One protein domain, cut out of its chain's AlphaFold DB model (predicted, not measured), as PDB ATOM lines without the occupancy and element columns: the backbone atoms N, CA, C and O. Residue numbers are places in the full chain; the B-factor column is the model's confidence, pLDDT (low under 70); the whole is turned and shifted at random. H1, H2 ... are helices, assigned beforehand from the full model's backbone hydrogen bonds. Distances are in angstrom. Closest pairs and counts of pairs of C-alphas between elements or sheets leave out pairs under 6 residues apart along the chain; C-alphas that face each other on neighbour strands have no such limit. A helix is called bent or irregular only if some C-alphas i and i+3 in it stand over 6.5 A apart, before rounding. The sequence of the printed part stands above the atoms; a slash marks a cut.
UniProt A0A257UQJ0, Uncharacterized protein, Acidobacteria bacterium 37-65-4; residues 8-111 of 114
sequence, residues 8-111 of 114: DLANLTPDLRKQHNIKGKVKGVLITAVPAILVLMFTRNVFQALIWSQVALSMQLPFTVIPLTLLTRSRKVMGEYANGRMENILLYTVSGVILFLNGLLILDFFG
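What this domain is: This is residues 8 to 111 of the 114 residues of an uncharacterized protein of Acidobacteria bacterium 37-65-4 (UniProt A0A257UQJ0). The model is a wide, flat V: one arm is the run of H1 and H2, whose residues 8 to 38 stick out free, and the other is H3 with H5 folded back beside it. H2 and H3 meet near their ends at the point of the V, and the short H4 sits at the far end of the second arm, where the backbone turns from H3 to H5. The printed part has 104 residues with five named helices, H1 to H5 in chain order, and no named strand; its class is all helix. It is extended, with a radius of gyration of the C-alphas of 21.7 A, and spans 63 by 53 by 18 A.

How they stand to each other: Start at H1, residues 9 to 19, which touches no helix and is apart from H2, residues 22 to 42. H2 has a kink of 37 degrees near residue 29. Next comes H3, residues 46 to 73, assigned as one helix by its hydrogen bonds but bent: C-alphas 59 and 62 are 6.5 A apart, and its arms H3a, residues 46 to 59, and H3b, residues 62 to 73, stand at a steep tilt of 39 degrees. H2 and H3a are close but not clearly touching, at a steep tilt of 62 degrees, opposite ways; their closest C-alphas, Leu 40 and Val 46, are 6.9 A apart. H4, residues 75 to 81, and H3b touch only at the corner, and only just, with 3 pairs of C-alphas within 8 A; the closest are Leu 71 and Val 77, 6.2 A apart. H5, residues 85 to 109, touches H3b at a shallow tilt of 4 degrees, opposite ways, with the closest C-alphas, Val 65 and Ser 95, 6.6 A apart. With residues 99 to 109 alone H5 touches H3a, at a steep tilt of 43 degrees, opposite ways; the closest C-alphas, Ser 58 and Asn 102, are 5.1 A apart. In H3a and H5 every O i to N i+4 pair is within hydrogen-bond range, against 5 of 7 in H1, 14 of 17 in H2, 7 of 8 in H3b and 1 of 3 in H4, where 1 of 4 O i to N i+3 pairs is within range.

Where its parts are: Find C-alpha 9 at (209.319, 263.913, 236.460); from there H1 runs 15.6 A to C-alpha 19. H1 is irregular, only just, with C-alphas 11 and 14 6.6 A apart; H4 is irregular too, with C-alphas 77 and 80 9.4 A apart. H2 covers 30.1 A, H3a 20.2 A from C-alpha 46 at (233.162, 263.323, 281.965), and H3b 16.3 A. H5 runs 36.0 A to C-alpha 109 at (245.504, 252.964, 283.878).

The domain as a whole: Look at both ends for the two C-alphas farthest apart, Asp 8 and Gly 111, at 68.6 A. The printed part has no cut, and its four links between helices are tight. Mean pLDDT of the printed part is 83.5; residues 14 to 25 are under 70.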
ATOM      1  N   ASP A   8     210.470 262.687 232.318       73.50
ATOM      2  CA  ASP A   8     209.205 262.366 232.968       73.50
ATOM      3  C   ASP A   8     209.369 262.428 234.495       73.50
ATOM      4  O   ASP A   8     209.662 261.450 235.186       73.50
ATOM      5  N   LEU A   9     209.214 263.639 235.029       70.75
ATOM      6  CA  LEU A   9     209.319 263.913 236.460       70.75
ATOM      7  C   LEU A   9     208.290 263.133 237.288       70.75
ATOM      8  O   LEU A   9     208.522 262.938 238.478       70.75
ATOM      9  N   ALA A  10     207.181 262.677 236.694       72.94
ATOM     10  CA  ALA A  10     206.191 261.875 237.406       72.94
ATOM     11  C   ALA A  10     206.747 260.482 237.741       72.94
ATOM     12  O   ALA A  10     206.546 260.006 238.857       72.94
ATOM     13  N   ASN A  11     207.539 259.893 236.841       71.25
ATOM     14  CA  ASN A  11     208.184 258.594 237.047       71.25
ATOM     15  C   ASN A  11     209.426 258.666 237.964       71.25
ATOM     16  O   ASN A  11     209.795 257.681 238.589       71.25
ATOM     17  N   LEU A  12     210.032 259.850 238.124       73.38
ATOM     18  CA  LEU A  12     211.156 260.084 239.051       73.38
ATOM     19  C   LEU A  12     210.716 260.351 240.505       73.38
ATOM     20  O   LEU A  12     211.480 260.125 241.444       73.38
ATOM     21  N   THR A  13     209.490 260.838 240.732       72.81
ATOM     22  CA  THR A  13     208.980 261.115 242.091       72.81
ATOM     23  C   THR A  13     208.885 259.909 243.042       72.81
ATOM     24  O   THR A  13     209.208 260.100 244.221       72.81
ATOM     25  N   PRO A  14     208.469 258.690 242.626       68.94
ATOM     26  CA  PRO A  14     208.419 257.541 243.533       68.94
ATOM     27  C   PRO A  14     209.810 257.104 244.022       68.94
ATOM     28  O   PRO A  14     209.956 256.786 245.205       68.94
ATOM     29  N   ASP A  15     210.837 257.173 243.172       67.44
ATOM     30  CA  ASP A  15     212.214 256.810 243.535       67.44
ATOM     31  C   ASP A  15     212.859 257.829 244.486       67.44
ATOM     32  O   ASP A  15     213.478 257.443 245.484       67.44
ATOM     33  N   LEU A  16     212.612 259.130 244.278       68.56
ATOM     34  CA  LEU A  16     213.044 260.181 245.213       68.56
ATOM     35  C   LEU A  16     212.336 260.083 246.578       68.56
ATOM     36  O   LEU A  16     212.934 260.378 247.615       68.56
ATOM     37  N   ARG A  17     211.078 259.620 246.611       66.81
ATOM     38  CA  ARG A  17     210.338 259.360 247.862       66.81
ATOM     39  C   ARG A  17     210.857 258.134 248.616       66.81
ATOM     40  O   ARG A  17     210.890 258.156 249.846       66.81
ATOM     41  N   LYS A  18     211.266 257.075 247.911       63.72
ATOM     42  CA  LYS A  18     211.734 255.814 248.518       63.72
ATOM     43  C   LYS A  18     213.131 255.939 249.139       63.72
ATOM     44  O   LYS A  18     213.429 255.255 250.119       63.72
ATOM     45  N   GLN A  19     213.961 256.847 248.624       62.62
ATOM     46  CA  GLN A  19     215.314 257.095 249.132       62.62
ATOM     47  C   GLN A  19     215.326 257.791 250.511       62.62
ATOM     48  O   GLN A  19     216.261 257.610 251.294       62.62
ATOM     49  N   HIS A  20     214.271 258.532 250.861       59.94
ATOM     50  CA  HIS A  20     214.174 259.279 252.120       59.94
ATOM     51  C   HIS A  20     213.527 258.472 253.261       59.94
ATOM     52  O   HIS A  20     212.734 258.985 254.051       59.94
ATOM     53  N   ASN A  21     213.864 257.188 253.395       64.56
ATOM     54  CA  ASN A  21     213.474 256.417 254.576       64.56
ATOM     55  C   ASN A  21     214.463 256.662 255.732       64.56
ATOM     56  O   ASN A  21     215.243 255.788 256.113       64.56
ATOM     57  N   ILE A  22     214.447 257.877 256.300       62.06
ATOM     58  CA  ILE A  22     215.308 258.243 257.444       62.06
ATOM     59  C   ILE A  22     214.961 257.409 258.689       62.06
ATOM     60  O   ILE A  22     215.821 257.163 259.531       62.06
ATOM     61  N   LYS A  23     213.720 256.905 258.787       62.56
ATOM     62  CA  LYS A  23     213.196 256.196 259.965       62.56
ATOM     63  C   LYS A  23     213.999 254.946 260.345       62.56
ATOM     64  O   LYS A  23     214.006 254.581 261.515       62.56
ATOM     65  N   GLY A  24     214.682 254.300 259.396       63.31
ATOM     66  CA  GLY A  24     215.571 253.166 259.681       63.31
ATOM     67  C   GLY A  24     216.900 253.572 260.326       63.31
ATOM     68  O   GLY A  24     217.373 252.893 261.232       63.31
ATOM     69  N   LYS A  25     217.474 254.711 259.918       66.50
ATOM     70  CA  LYS A  25     218.779 255.190 260.406       66.50
ATOM     71  C   LYS A  25     218.704 255.722 261.836       66.50
ATOM     72  O   LYS A  25     219.587 255.442 262.640       66.50
ATOM     73  N   VAL A  26     217.623 256.429 262.180       74.31
ATOM     74  CA  VAL A  26     217.447 257.001 263.530       74.31
ATOM     75  C   VAL A  26     217.323 255.922 264.604       74.31
ATOM     76  O   VAL A  26     217.746 256.147 265.729       74.31
ATOM     77  N   LYS A  27     216.803 254.734 264.267       78.88
ATOM     78  CA  LYS A  27     216.663 253.624 265.225       78.88
ATOM     79  C   LYS A  27     218.013 253.156 265.770       78.88
ATOM     80  O   LYS A  27     218.142 252.998 266.977       78.88
ATOM     81  N   GLY A  28     219.016 252.982 264.906       81.50
ATOM     82  CA  GLY A  28     220.361 252.580 265.333       81.50
ATOM     83  C   GLY A  28     221.037 253.642 266.202       81.50
ATOM     84  O   GLY A  28     221.608 253.317 267.237       81.50
ATOM     85  N   VAL A  29     220.891 254.917 265.822       83.75
ATOM     86  CA  VAL A  29     221.418 256.048 266.601       83.75
ATOM     87  C   VAL A  29     220.739 256.147 267.962       83.75
ATOM     88  O   VAL A  29     221.416 256.371 268.950       83.75
ATOM     89  N   LEU A  30     219.424 255.943 268.053       86.81
ATOM     90  CA  LEU A  30     218.716 255.960 269.336       86.81
ATOM     91  C   LEU A  30     219.195 254.833 270.263       86.81
ATOM     92  O   LEU A  30     219.374 255.071 271.453       86.81
ATOM     93  N   ILE A  31     219.461 253.637 269.725       90.44
ATOM     94  CA  ILE A  31     219.954 252.496 270.513       90.44
ATOM     95  C   ILE A  31     221.329 252.783 271.127       90.44
ATOM     96  O   ILE A  31     221.575 252.374 272.257       90.44
ATOM     97  N   THR A  32     222.218 253.489 270.425       88.25
ATOM     98  CA  THR A  32     223.555 253.817 270.950       88.25
ATOM     99  C   THR A  32     223.573 255.116 271.757       88.25
ATOM    100  O   THR A  32     224.233 255.191 272.791       88.25
ATOM    101  N   ALA A  33     222.826 256.136 271.330       87.44
ATOM    102  CA  ALA A  33     222.839 257.464 271.935       87.44
ATOM    103  C   ALA A  33     222.079 257.527 273.263       87.44
ATOM    104  O   ALA A  33     222.545 258.187 274.186       87.44
ATOM    105  N   VAL A  34     220.937 256.843 273.397       91.06
ATOM    106  CA  VAL A  34     220.141 256.859 274.640       91.06
ATOM    107  C   VAL A  34     220.942 256.352 275.851       91.06
ATOM    108  O   VAL A  34     221.029 257.091 276.833       91.06
ATOM    109  N   PRO A  35     221.578 255.163 275.821       86.12
ATOM    110  CA  PRO A  35     222.397 254.713 276.945       86.12
ATOM    111  C   PRO A  35     223.635 255.595 277.158       86.12
ATOM    112  O   PRO A  35     223.983 255.863 278.304       86.12
ATOM    113  N   ALA A  36     224.263 256.109 276.093       85.88
ATOM    114  CA  ALA A  36     225.403 257.020 276.225       85.88
ATOM    115  C   ALA A  36     225.024 258.316 276.964       85.88
ATOM    116  O   ALA A  36     225.721 258.731 277.889       85.88
ATOM    117  N   ILE A  37     223.892 258.928 276.607       86.75
ATOM    118  CA  ILE A  37     223.391 260.147 277.254       86.75
ATOM    119  C   ILE A  37     223.007 259.868 278.710       86.75
ATOM    120  O   ILE A  37     223.348 260.664 279.581       86.75
ATOM    121  N   LEU A  38     222.366 258.730 279.001       88.62
ATOM    122  CA  LEU A  38     222.061 258.332 280.380       88.62
ATOM    123  C   LEU A  38     223.337 258.231 281.226       88.62
ATOM    124  O   LEU A  38     223.414 258.841 282.290       88.62
ATOM    125  N   VAL A  39     224.367 257.535 280.739       84.75
ATOM    126  CA  VAL A  39     225.656 257.412 281.445       84.75
ATOM    127  C   VAL A  39     226.302 258.779 281.684       84.75
ATOM    128  O   VAL A  39     226.826 259.023 282.772       84.75
ATOM    129  N   LEU A  40     226.232 259.688 280.707       84.56
ATOM    130  CA  LEU A  40     226.751 261.051 280.844       84.56
ATOM    131  C   LEU A  40     225.988 261.871 281.890       84.56
ATOM    132  O   LEU A  40     226.619 262.596 282.651       84.56
ATOM    133  N   MET A  41     224.662 261.730 281.979       82.75
ATOM    134  CA  MET A  41     223.854 262.437 282.982       82.75
ATOM    135  C   MET A  41     224.161 261.995 284.421       82.75
ATOM    136  O   MET A  41     224.102 262.816 285.335       82.75
ATOM    137  N   PHE A  42     224.493 260.718 284.635       80.56
ATOM    138  CA  PHE A  42     224.860 260.190 285.959       80.56
ATOM    139  C   PHE A  42     226.352 260.347 286.289       80.56
ATOM    140  O   PHE A  42     226.755 260.241 287.450       80.56
ATOM    141  N   THR A  43     227.188 260.617 285.288       78.38
ATOM    142  CA  THR A  43     228.629 260.795 285.463       78.38
ATOM    143  C   THR A  43     228.942 262.193 285.989       78.38
ATOM    144  O   THR A  43     228.731 263.195 285.315       78.38
ATOM    145  N   ARG A  44     229.547 262.274 287.181       75.69
ATOM    146  CA  ARG A  44     230.070 263.542 287.730       75.69
ATOM    147  C   ARG A  44     231.337 264.035 287.031       75.69
ATOM    148  O   ARG A  44     231.629 265.224 287.084       75.69
ATOM    149  N   ASN A  45     232.106 263.133 286.422       84.38
ATOM    150  CA  ASN A  45     233.386 263.451 285.801       84.38
ATOM    151  C   ASN A  45     233.467 262.868 284.383       84.38
ATOM    152  O   ASN A  45     233.813 261.704 284.187       84.38
ATOM    153  N   VAL A  46     233.150 263.701 283.389       85.69
ATOM    154  CA  VAL A  46     233.162 263.323 281.965       85.69
ATOM    155  C   VAL A  46     234.539 262.815 281.532       85.69
ATOM    156  O   VAL A  46     234.628 261.878 280.745       85.69
ATOM    157  N   PHE A  47     235.616 263.374 282.087       87.19
ATOM    158  CA  PHE A  47     236.978 262.964 281.756       87.19
ATOM    159  C   PHE A  47     237.256 261.509 282.155       87.19
ATOM    160  O   PHE A  47     237.834 260.758 281.374       87.19
ATOM    161  N   GLN A  48     236.763 261.063 283.315       84.00
ATOM    162  CA  GLN A  48     236.862 259.651 283.701       84.00
ATOM    163  C   GLN A  48     236.067 258.746 282.757       84.00
ATOM    164  O   GLN A  48     236.584 257.716 282.336       84.00
ATOM    165  N   ALA A  49     234.845 259.130 282.373       86.38
ATOM    166  CA  ALA A  49     234.058 258.354 281.411       86.38
ATOM    167  C   ALA A  49     234.750 258.243 280.036       86.38
ATOM    168  O   ALA A  49     234.695 257.189 279.392       86.38
ATOM    169  N   LEU A  50     235.454 259.296 279.606       87.88
ATOM    170  CA  LEU A  50     236.281 259.264 278.400       87.88
ATOM    171  C   LEU A  50     237.441 258.273 278.538       87.88
ATOM    172  O   LEU A  50     237.615 257.449 277.644       87.88
ATOM    173  N   ILE A  51     238.182 258.293 279.653       87.56
ATOM    174  CA  ILE A  51     239.282 257.343 279.908       87.56
ATOM    175  C   ILE A  51     238.768 255.900 279.899       87.56
ATOM    176  O   ILE A  51     239.339 255.053 279.217       87.56
ATOM    177  N   TRP A  52     237.650 255.625 280.574       86.94
ATOM    178  CA  TRP A  52     237.027 254.296 280.572       86.94
ATOM    179  C   TRP A  52     236.673 253.810 279.165       86.94
ATOM    180  O   TRP A  52     236.882 252.640 278.844       86.94
ATOM    181  N   SER A  53     236.190 254.709 278.303       90.19
ATOM    182  CA  SER A  53     235.909 254.387 276.901       90.19
ATOM    183  C   SER A  53     237.181 254.005 276.148       90.19
ATOM    184  O   SER A  53     237.160 253.056 275.368       90.19
ATOM    185  N   GLN A  54     238.298 254.692 276.413       90.38
ATOM    186  CA  GLN A  54     239.589 254.355 275.806       90.38
ATOM    187  C   GLN A  54     240.109 252.996 276.279       90.38
ATOM    188  O   GLN A  54     240.584 252.212 275.463       90.38
ATOM    189  N   VAL A  55     239.963 252.675 277.567       90.25
ATOM    190  CA  VAL A  55     240.340 251.358 278.109       90.25
ATOM    191  C   VAL A  55     239.508 250.248 277.460       90.25
ATOM    192  O   VAL A  55     240.059 249.243 277.013       90.25
ATOM    193  N   ALA A  56     238.192 250.444 277.331       90.25
ATOM    194  CA  ALA A  56     237.316 249.493 276.647       90.25
ATOM    195  C   ALA A  56     237.695 249.310 275.165       90.25
ATOM    196  O   ALA A  56     237.783 248.177 274.688       90.25
ATOM    197  N   LEU A  57     237.970 250.408 274.451       89.00
ATOM    198  CA  LEU A  57     238.392 250.376 273.048       89.00
ATOM    199  C   LEU A  57     239.733 249.645 272.883       89.00
ATOM    200  O   LEU A  57     239.880 248.799 272.003       89.00
ATOM    201  N   SER A  58     240.688 249.930 273.768       90.44
ATOM    202  CA  SER A  58     242.004 249.294 273.803       90.44
ATOM    203  C   SER A  58     241.901 247.781 274.013       90.44
ATOM    204  O   SER A  58     242.550 247.026 273.295       90.44
ATOM    205  N   MET A  59     241.018 247.313 274.904       88.50
ATOM    206  CA  MET A  59     240.752 245.876 275.085       88.50
ATOM    207  C   MET A  59     240.076 245.229 273.865       88.50
ATOM    208  O   MET A  59     240.325 244.060 273.568       88.50
ATOM    209  N   GLN A  60     239.238 245.968 273.131       93.31
ATOM    210  CA  GLN A  60     238.558 245.483 271.924       93.31
ATOM    211  C   GLN A  60     239.498 245.358 270.710       93.31
ATOM    212  O   GLN A  60     239.346 244.446 269.887       93.31
ATOM    213  N   LEU A  61     240.454 246.277 270.560       91.19
ATOM    214  CA  LEU A  61     241.357 246.322 269.408       91.19
ATOM    215  C   LEU A  61     242.155 245.031 269.155       91.19
ATOM    216  O   LEU A  61     242.122 244.587 268.010       91.19
ATOM    217  N   PRO A  62     242.810 244.359 270.125       87.25
ATOM    218  CA  PRO A  62     243.507 243.095 269.866       87.25
ATOM    219  C   PRO A  62     242.562 242.022 269.333       87.25
ATOM    220  O   PRO A  62     242.899 241.327 268.375       87.25
ATOM    221  N   PHE A  63     241.350 241.949 269.884       91.62
ATOM    222  CA  PHE A  63     240.333 241.018 269.412       91.62
ATOM    223  C   PHE A  63     239.886 241.309 267.972       91.62
ATOM    224  O   PHE A  63     239.493 240.395 267.260       91.62
ATOM    225  N   THR A  64     239.979 242.556 267.507       92.75
ATOM    226  CA  THR A  64     239.594 242.939 266.137       92.75
ATOM    227  C   THR A  64     240.763 242.829 265.153       92.75
ATOM    228  O   THR A  64     240.628 242.275 264.062       92.75
ATOM    229  N   VAL A  65     241.929 243.345 265.539       91.75
ATOM    230  CA  VAL A  65     243.114 243.487 264.686       91.75
ATOM    231  C   VAL A  65     243.776 242.138 264.421       91.75
ATOM    232  O   VAL A  65     244.189 241.885 263.288       91.75
ATOM    233  N   ILE A  66     243.847 241.241 265.413       90.31
ATOM    234  CA  ILE A  66     244.488 239.927 265.244       90.31
ATOM    235  C   ILE A  66     243.739 239.074 264.201       90.31
ATOM    236  O   ILE A  66     244.377 238.637 263.237       90.31
ATOM    237  N   PRO A  67     242.407 238.867 264.296       89.75
ATOM    238  CA  PRO A  67     241.671 238.122 263.280       89.75
ATOM    239  C   PRO A  67     241.683 238.818 261.926       89.75
ATOM    240  O   PRO A  67     241.868 238.147 260.916       89.75
ATOM    241  N   LEU A  68     241.549 240.148 261.881       90.19
ATOM    242  CA  LEU A  68     241.602 240.891 260.622       90.19
ATOM    243  C   LEU A  68     242.936 240.660 259.901       90.19
ATOM    244  O   LEU A  68     242.951 240.355 258.710       90.19
ATOM    245  N   THR A  69     244.048 240.724 260.631       89.38
ATOM    246  CA  THR A  69     245.394 240.457 260.104       89.38
ATOM    247  C   THR A  69     245.532 239.026 259.586       89.38
ATOM    248  O   THR A  69     246.069 238.798 258.501       89.38
ATOM    249  N   LEU A  70     245.011 238.044 260.327       87.81
ATOM    250  CA  LEU A  70     245.043 236.635 259.926       87.81
ATOM    251  C   LEU A  70     244.177 236.361 258.687       87.81
ATOM    252  O   LEU A  70     244.602 235.642 257.783       87.81
ATOM    253  N   LEU A  71     242.975 236.938 258.633       87.62
ATOM    254  CA  LEU A  71     242.021 236.744 257.541       87.62
ATOM    255  C   LEU A  71     242.491 237.424 256.252       87.62
ATOM    256  O   LEU A  71     242.430 236.810 255.191       87.62
ATOM    257  N   THR A  72     243.018 238.647 256.343       87.12
ATOM    258  CA  THR A  72     243.521 239.408 255.179       87.12
ATOM    259  C   THR A  72     244.804 238.819 254.593       87.12
ATOM    260  O   THR A  72     245.014 238.854 253.380       87.12
ATOM    261  N   ARG A  73     245.648 238.196 255.423       84.06
ATOM    262  CA  ARG A  73     246.817 237.438 254.954       84.06
ATOM    263  C   ARG A  73     246.448 236.077 254.349       84.06
ATOM    264  O   ARG A  73     247.220 235.510 253.574       84.06
ATOM    265  N   SER A  74     245.302 235.508 254.717       83.88
ATOM    266  CA  SER A  74     244.941 234.146 254.330       83.88
ATOM    267  C   SER A  74     244.473 234.056 252.876       83.88
ATOM    268  O   SER A  74     243.376 234.494 252.524       83.88
ATOM    269  N   ARG A  75     245.249 233.342 252.050       80.25
ATOM    270  CA  ARG A  75     244.851 232.913 250.693       80.25
ATOM    271  C   ARG A  75     243.553 232.101 250.678       80.25
ATOM    272  O   ARG A  75     242.873 232.076 249.664       80.25
ATOM    273  N   LYS A  76     243.177 231.466 251.795       81.06
ATOM    274  CA  LYS A  76     241.919 230.713 251.912       81.06
ATOM    275  C   LYS A  76     240.687 231.626 251.956       81.06
ATOM    276  O   LYS A  76     239.616 231.191 251.554       81.06
ATOM    277  N   VAL A  77     240.827 232.855 252.461       84.56
ATOM    278  CA  VAL A  77     239.711 233.804 252.629       84.56
ATOM    279  C   VAL A  77     239.704 234.853 251.519       84.56
ATOM    280  O   VAL A  77     238.645 235.130 250.969       84.56
ATOM    281  N   MET A  78     240.871 235.400 251.157       85.00
ATOM    282  CA  MET A  78     240.985 236.437 250.118       85.00
ATOM    283  C   MET A  78     241.396 235.924 248.729       85.00
ATOM    284  O   MET A  78     241.350 236.688 247.765       85.00
ATOM    285  N   GLY A  79     241.779 234.651 248.586       84.56
ATOM    286  CA  GLY A  79     242.154 234.084 247.289       84.56
ATOM    287  C   GLY A  79     243.350 234.805 246.659       84.56
ATOM    288  O   GLY A  79     244.432 234.868 247.249       84.56
ATOM    289  N   GLU A  80     243.146 235.349 245.460       82.69
ATOM    290  CA  GLU A  80     244.151 236.107 244.700       82.69
ATOM    291  C   GLU A  80     244.427 237.504 245.276       82.69
ATOM    292  O   GLU A  80     245.514 238.035 245.068       82.69
ATOM    293  N   TYR A  81     243.500 238.059 246.065       81.44
ATOM    294  CA  TYR A  81     243.638 239.367 246.722       81.44
ATOM    295  C   TYR A  81     244.311 239.288 248.096       81.44
ATOM    296  O   TYR A  81     244.310 240.262 248.846       81.44
ATOM    297  N   ALA A  82     244.848 238.125 248.472       82.75
ATOM    298  CA  ALA A  82     245.554 237.986 249.736       82.75
ATOM    299  C   ALA A  82     246.771 238.916 249.778       82.75
ATOM    300  O   ALA A  82     247.527 239.001 248.808       82.75
ATOM    301  N   ASN A  83     246.979 239.562 250.927       82.19
ATOM    302  CA  ASN A  83     248.079 240.503 251.116       82.19
ATOM    303  C   ASN A  83     249.427 239.896 250.694       82.19
ATOM    304  O   ASN A  83     249.809 238.808 251.150       82.19
ATOM    305  N   GLY A  84     250.170 240.634 249.870       84.88
ATOM    306  CA  GLY A  84     251.543 240.314 249.505       84.88
ATOM    307  C   GLY A  84     252.516 240.519 250.669       84.88
ATOM    308  O   GLY A  84     252.143 240.748 251.824       84.88
ATOM    309  N   ARG A  85     253.819 240.375 250.403       83.31
ATOM    310  CA  ARG A  85     254.841 240.503 251.459       83.31
ATOM    311  C   ARG A  85     254.930 241.931 252.004       83.31
ATOM    312  O   ARG A  85     255.114 242.083 253.205       83.31
ATOM    313  N   MET A  86     254.767 242.945 251.157       87.56
ATOM    314  CA  MET A  86     254.889 244.352 251.560       87.56
ATOM    315  C   MET A  86     253.668 244.819 252.349       87.56
ATOM    316  O   MET A  86     253.806 245.451 253.394       87.56
ATOM    317  N   GLU A  87     252.478 244.421 251.907       88.50
ATOM    318  CA  GLU A  87     251.210 244.709 252.569       88.50
ATOM    319  C   GLU A  87     251.164 244.055 253.948       88.50
ATOM    320  O   GLU A  87     250.770 244.696 254.915       88.50
ATOM    321  N   ASN A  88     251.640 242.809 254.074       86.19
ATOM    322  CA  ASN A  88     251.730 242.148 255.374       86.19
ATOM    323  C   ASN A  88     252.722 242.839 256.317       86.19
ATOM    324  O   ASN A  88     252.417 242.957 257.499       86.19
ATOM    325  N   ILE A  89     253.880 243.304 255.831       90.62
ATOM    326  CA  ILE A  89     254.834 244.056 256.666       90.62
ATOM    327  C   ILE A  89     254.176 245.339 257.170       90.62
ATOM    328  O   ILE A  89     254.154 245.563 258.376       90.62
ATOM    329  N   LEU A  90     253.571 246.127 256.276       91.56
ATOM    330  CA  LEU A  90     252.872 247.355 256.653       91.56
ATOM    331  C   LEU A  90     251.756 247.074 257.665       91.56
ATOM    332  O   LEU A  90     251.629 247.774 258.668       91.56
ATOM    333  N   LEU A  91     250.975 246.022 257.427       90.94
ATOM    334  CA  LEU A  91     249.860 245.646 258.279       90.94
ATOM    335  C   LEU A  91     250.332 245.175 259.661       90.94
ATOM    336  O   LEU A  91     249.740 245.577 260.659       90.94
ATOM    337  N   TYR A  92     251.428 244.415 259.749       91.44
ATOM    338  CA  TYR A  92     252.053 244.068 261.028       91.44
ATOM    339  C   TYR A  92     252.641 245.286 261.740       91.44
ATOM    340  O   TYR A  92     252.467 245.402 262.951       91.44
ATOM    341  N   THR A  93     253.284 246.211 261.022       94.25
ATOM    342  CA  THR A  93     253.826 247.444 261.607       94.25
ATOM    343  C   THR A  93     252.713 248.297 262.201       94.25
ATOM    344  O   THR A  93     252.770 248.636 263.379       94.25
ATOM    345  N   VAL A  94     251.672 248.605 261.424       92.69
ATOM    346  CA  VAL A  94     250.546 249.428 261.887       92.69
ATOM    347  C   VAL A  94     249.808 248.740 263.031       92.69
ATOM    348  O   VAL A  94     249.548 249.368 264.055       92.69
ATOM    349  N   SER A  95     249.528 247.440 262.900       92.00
ATOM    350  CA  SER A  95     248.882 246.663 263.962       92.00
ATOM    351  C   SER A  95     249.716 246.660 265.237       92.00
ATOM    352  O   SER A  95     249.170 246.880 266.312       92.00
ATOM    353  N   GLY A  96     251.033 246.469 265.125       93.56
ATOM    354  CA  GLY A  96     251.964 246.492 266.250       93.56
ATOM    355  C   GLY A  96     252.016 247.851 266.942       93.56
ATOM    356  O   GLY A  96     251.913 247.905 268.163       93.56
ATOM    357  N   VAL A  97     252.096 248.945 266.178       94.50
ATOM    358  CA  VAL A  97     252.069 250.317 266.714       94.50
ATOM    359  C   VAL A  97     250.761 250.572 267.461       94.50
ATOM    360  O   VAL A  97     250.789 250.985 268.618       94.50
ATOM    361  N   ILE A  98     249.611 250.267 266.854       91.44
ATOM    362  CA  ILE A  98     248.303 250.472 267.491       91.44
ATOM    363  C   ILE A  98     248.194 249.658 268.783       91.44
ATOM    364  O   ILE A  98     247.780 250.214 269.800       91.44
ATOM    365  N   LEU A  99     248.577 248.377 268.760       91.00
ATOM    366  CA  LEU A  99     248.523 247.507 269.938       91.00
ATOM    367  C   LEU A  99     249.466 247.976 271.043       91.00
ATOM    368  O   LEU A  99     249.097 247.941 272.212       91.00
ATOM    369  N   PHE A 100     250.656 248.447 270.674       91.88
ATOM    370  CA  PHE A 100     251.635 248.966 271.617       91.88
ATOM    371  C   PHE A 100     251.132 250.235 272.308       91.88
ATOM    372  O   PHE A 100     251.090 250.280 273.535       91.88
ATOM    373  N   LEU A 101     250.673 251.235 271.545       90.06
ATOM    374  CA  LEU A 101     250.160 252.488 272.114       90.06
ATOM    375  C   LEU A 101     248.919 252.254 272.987       90.06
ATOM    376  O   LEU A 101     248.802 252.827 274.068       90.06
ATOM    377  N   ASN A 102     248.003 251.388 272.546       91.69
ATOM    378  CA  ASN A 102     246.811 251.036 273.322       91.69
ATOM    379  C   ASN A 102     247.157 250.227 274.583       91.69
ATOM    380  O   ASN A 102     246.533 250.422 275.628       91.69
ATOM    381  N   GLY A 103     248.174 249.364 274.507       87.00
ATOM    382  CA  GLY A 103     248.711 248.627 275.647       87.00
ATOM    383  C   GLY A 103     249.341 249.543 276.694       87.00
ATOM    384  O   GLY A 103     249.060 249.379 277.879       87.00
ATOM    385  N   LEU A 104     250.123 250.546 276.274       87.38
ATOM    386  CA  LEU A 104     250.690 251.551 277.183       87.38
ATOM    387  C   LEU A 104     249.602 252.306 277.952       87.38
ATOM    388  O   LEU A 104     249.726 252.477 279.161       87.38
ATOM    389  N   LEU A 105     248.513 252.688 277.278       86.62
ATOM    390  CA  LEU A 105     247.379 253.356 277.920       86.62
ATOM    391  C   LEU A 105     246.722 252.477 279.003       86.62
ATOM    392  O   LEU A 105     246.358 252.972 280.067       86.62
ATOM    393  N   ILE A 106     246.586 251.168 278.756       84.75
ATOM    394  CA  ILE A 106     246.085 250.228 279.770       84.75
ATOM    395  C   ILE A 106     247.065 250.127 280.941       84.75
ATOM    396  O   ILE A 106     246.636 250.117 282.091       84.75
ATOM    397  N   LEU A 107     248.368 250.046 280.677       84.25
ATOM    398  CA  LEU A 107     249.361 249.928 281.742       84.25
ATOM    399  C   LEU A 107     249.374 251.170 282.648       84.25
ATOM    400  O   LEU A 107     249.392 251.012 283.869       84.25
ATOM    401  N   ASP A 108     249.284 252.371 282.072       84.38
ATOM    402  CA  ASP A 108     249.145 253.626 282.826       84.38
ATOM    403  C   ASP A 108     247.871 253.617 283.689       84.38
ATOM    404  O   ASP A 108     247.909 253.904 284.886       84.38
ATOM    405  N   PHE A 109     246.752 253.141 283.130       82.31
ATOM    406  CA  PHE A 109     245.504 252.964 283.878       82.31
ATOM    407  C   PHE A 109     245.633 251.993 285.068       82.31
ATOM    408  O   PHE A 109     245.036 252.227 286.119       82.31
ATOM    409  N   PHE A 110     246.430 250.926 284.941       80.69
ATOM    410  CA  PHE A 110     246.715 249.977 286.029       80.69
ATOM    411  C   PHE A 110     247.776 250.474 287.030       80.69
ATOM    412  O   PHE A 110     248.087 249.767 287.992       80.69
ATOM    413  N   GLY A 111     248.305 251.689 286.857       74.88
ATOM    414  CA  GLY A 111     249.245 252.319 287.784       74.88
ATOM    415  C   GLY A 111     250.721 252.130 287.429       74.88
ATOM    416  O   GLY A 111     251.585 252.445 288.253       74.88
TER     417      GLY A 111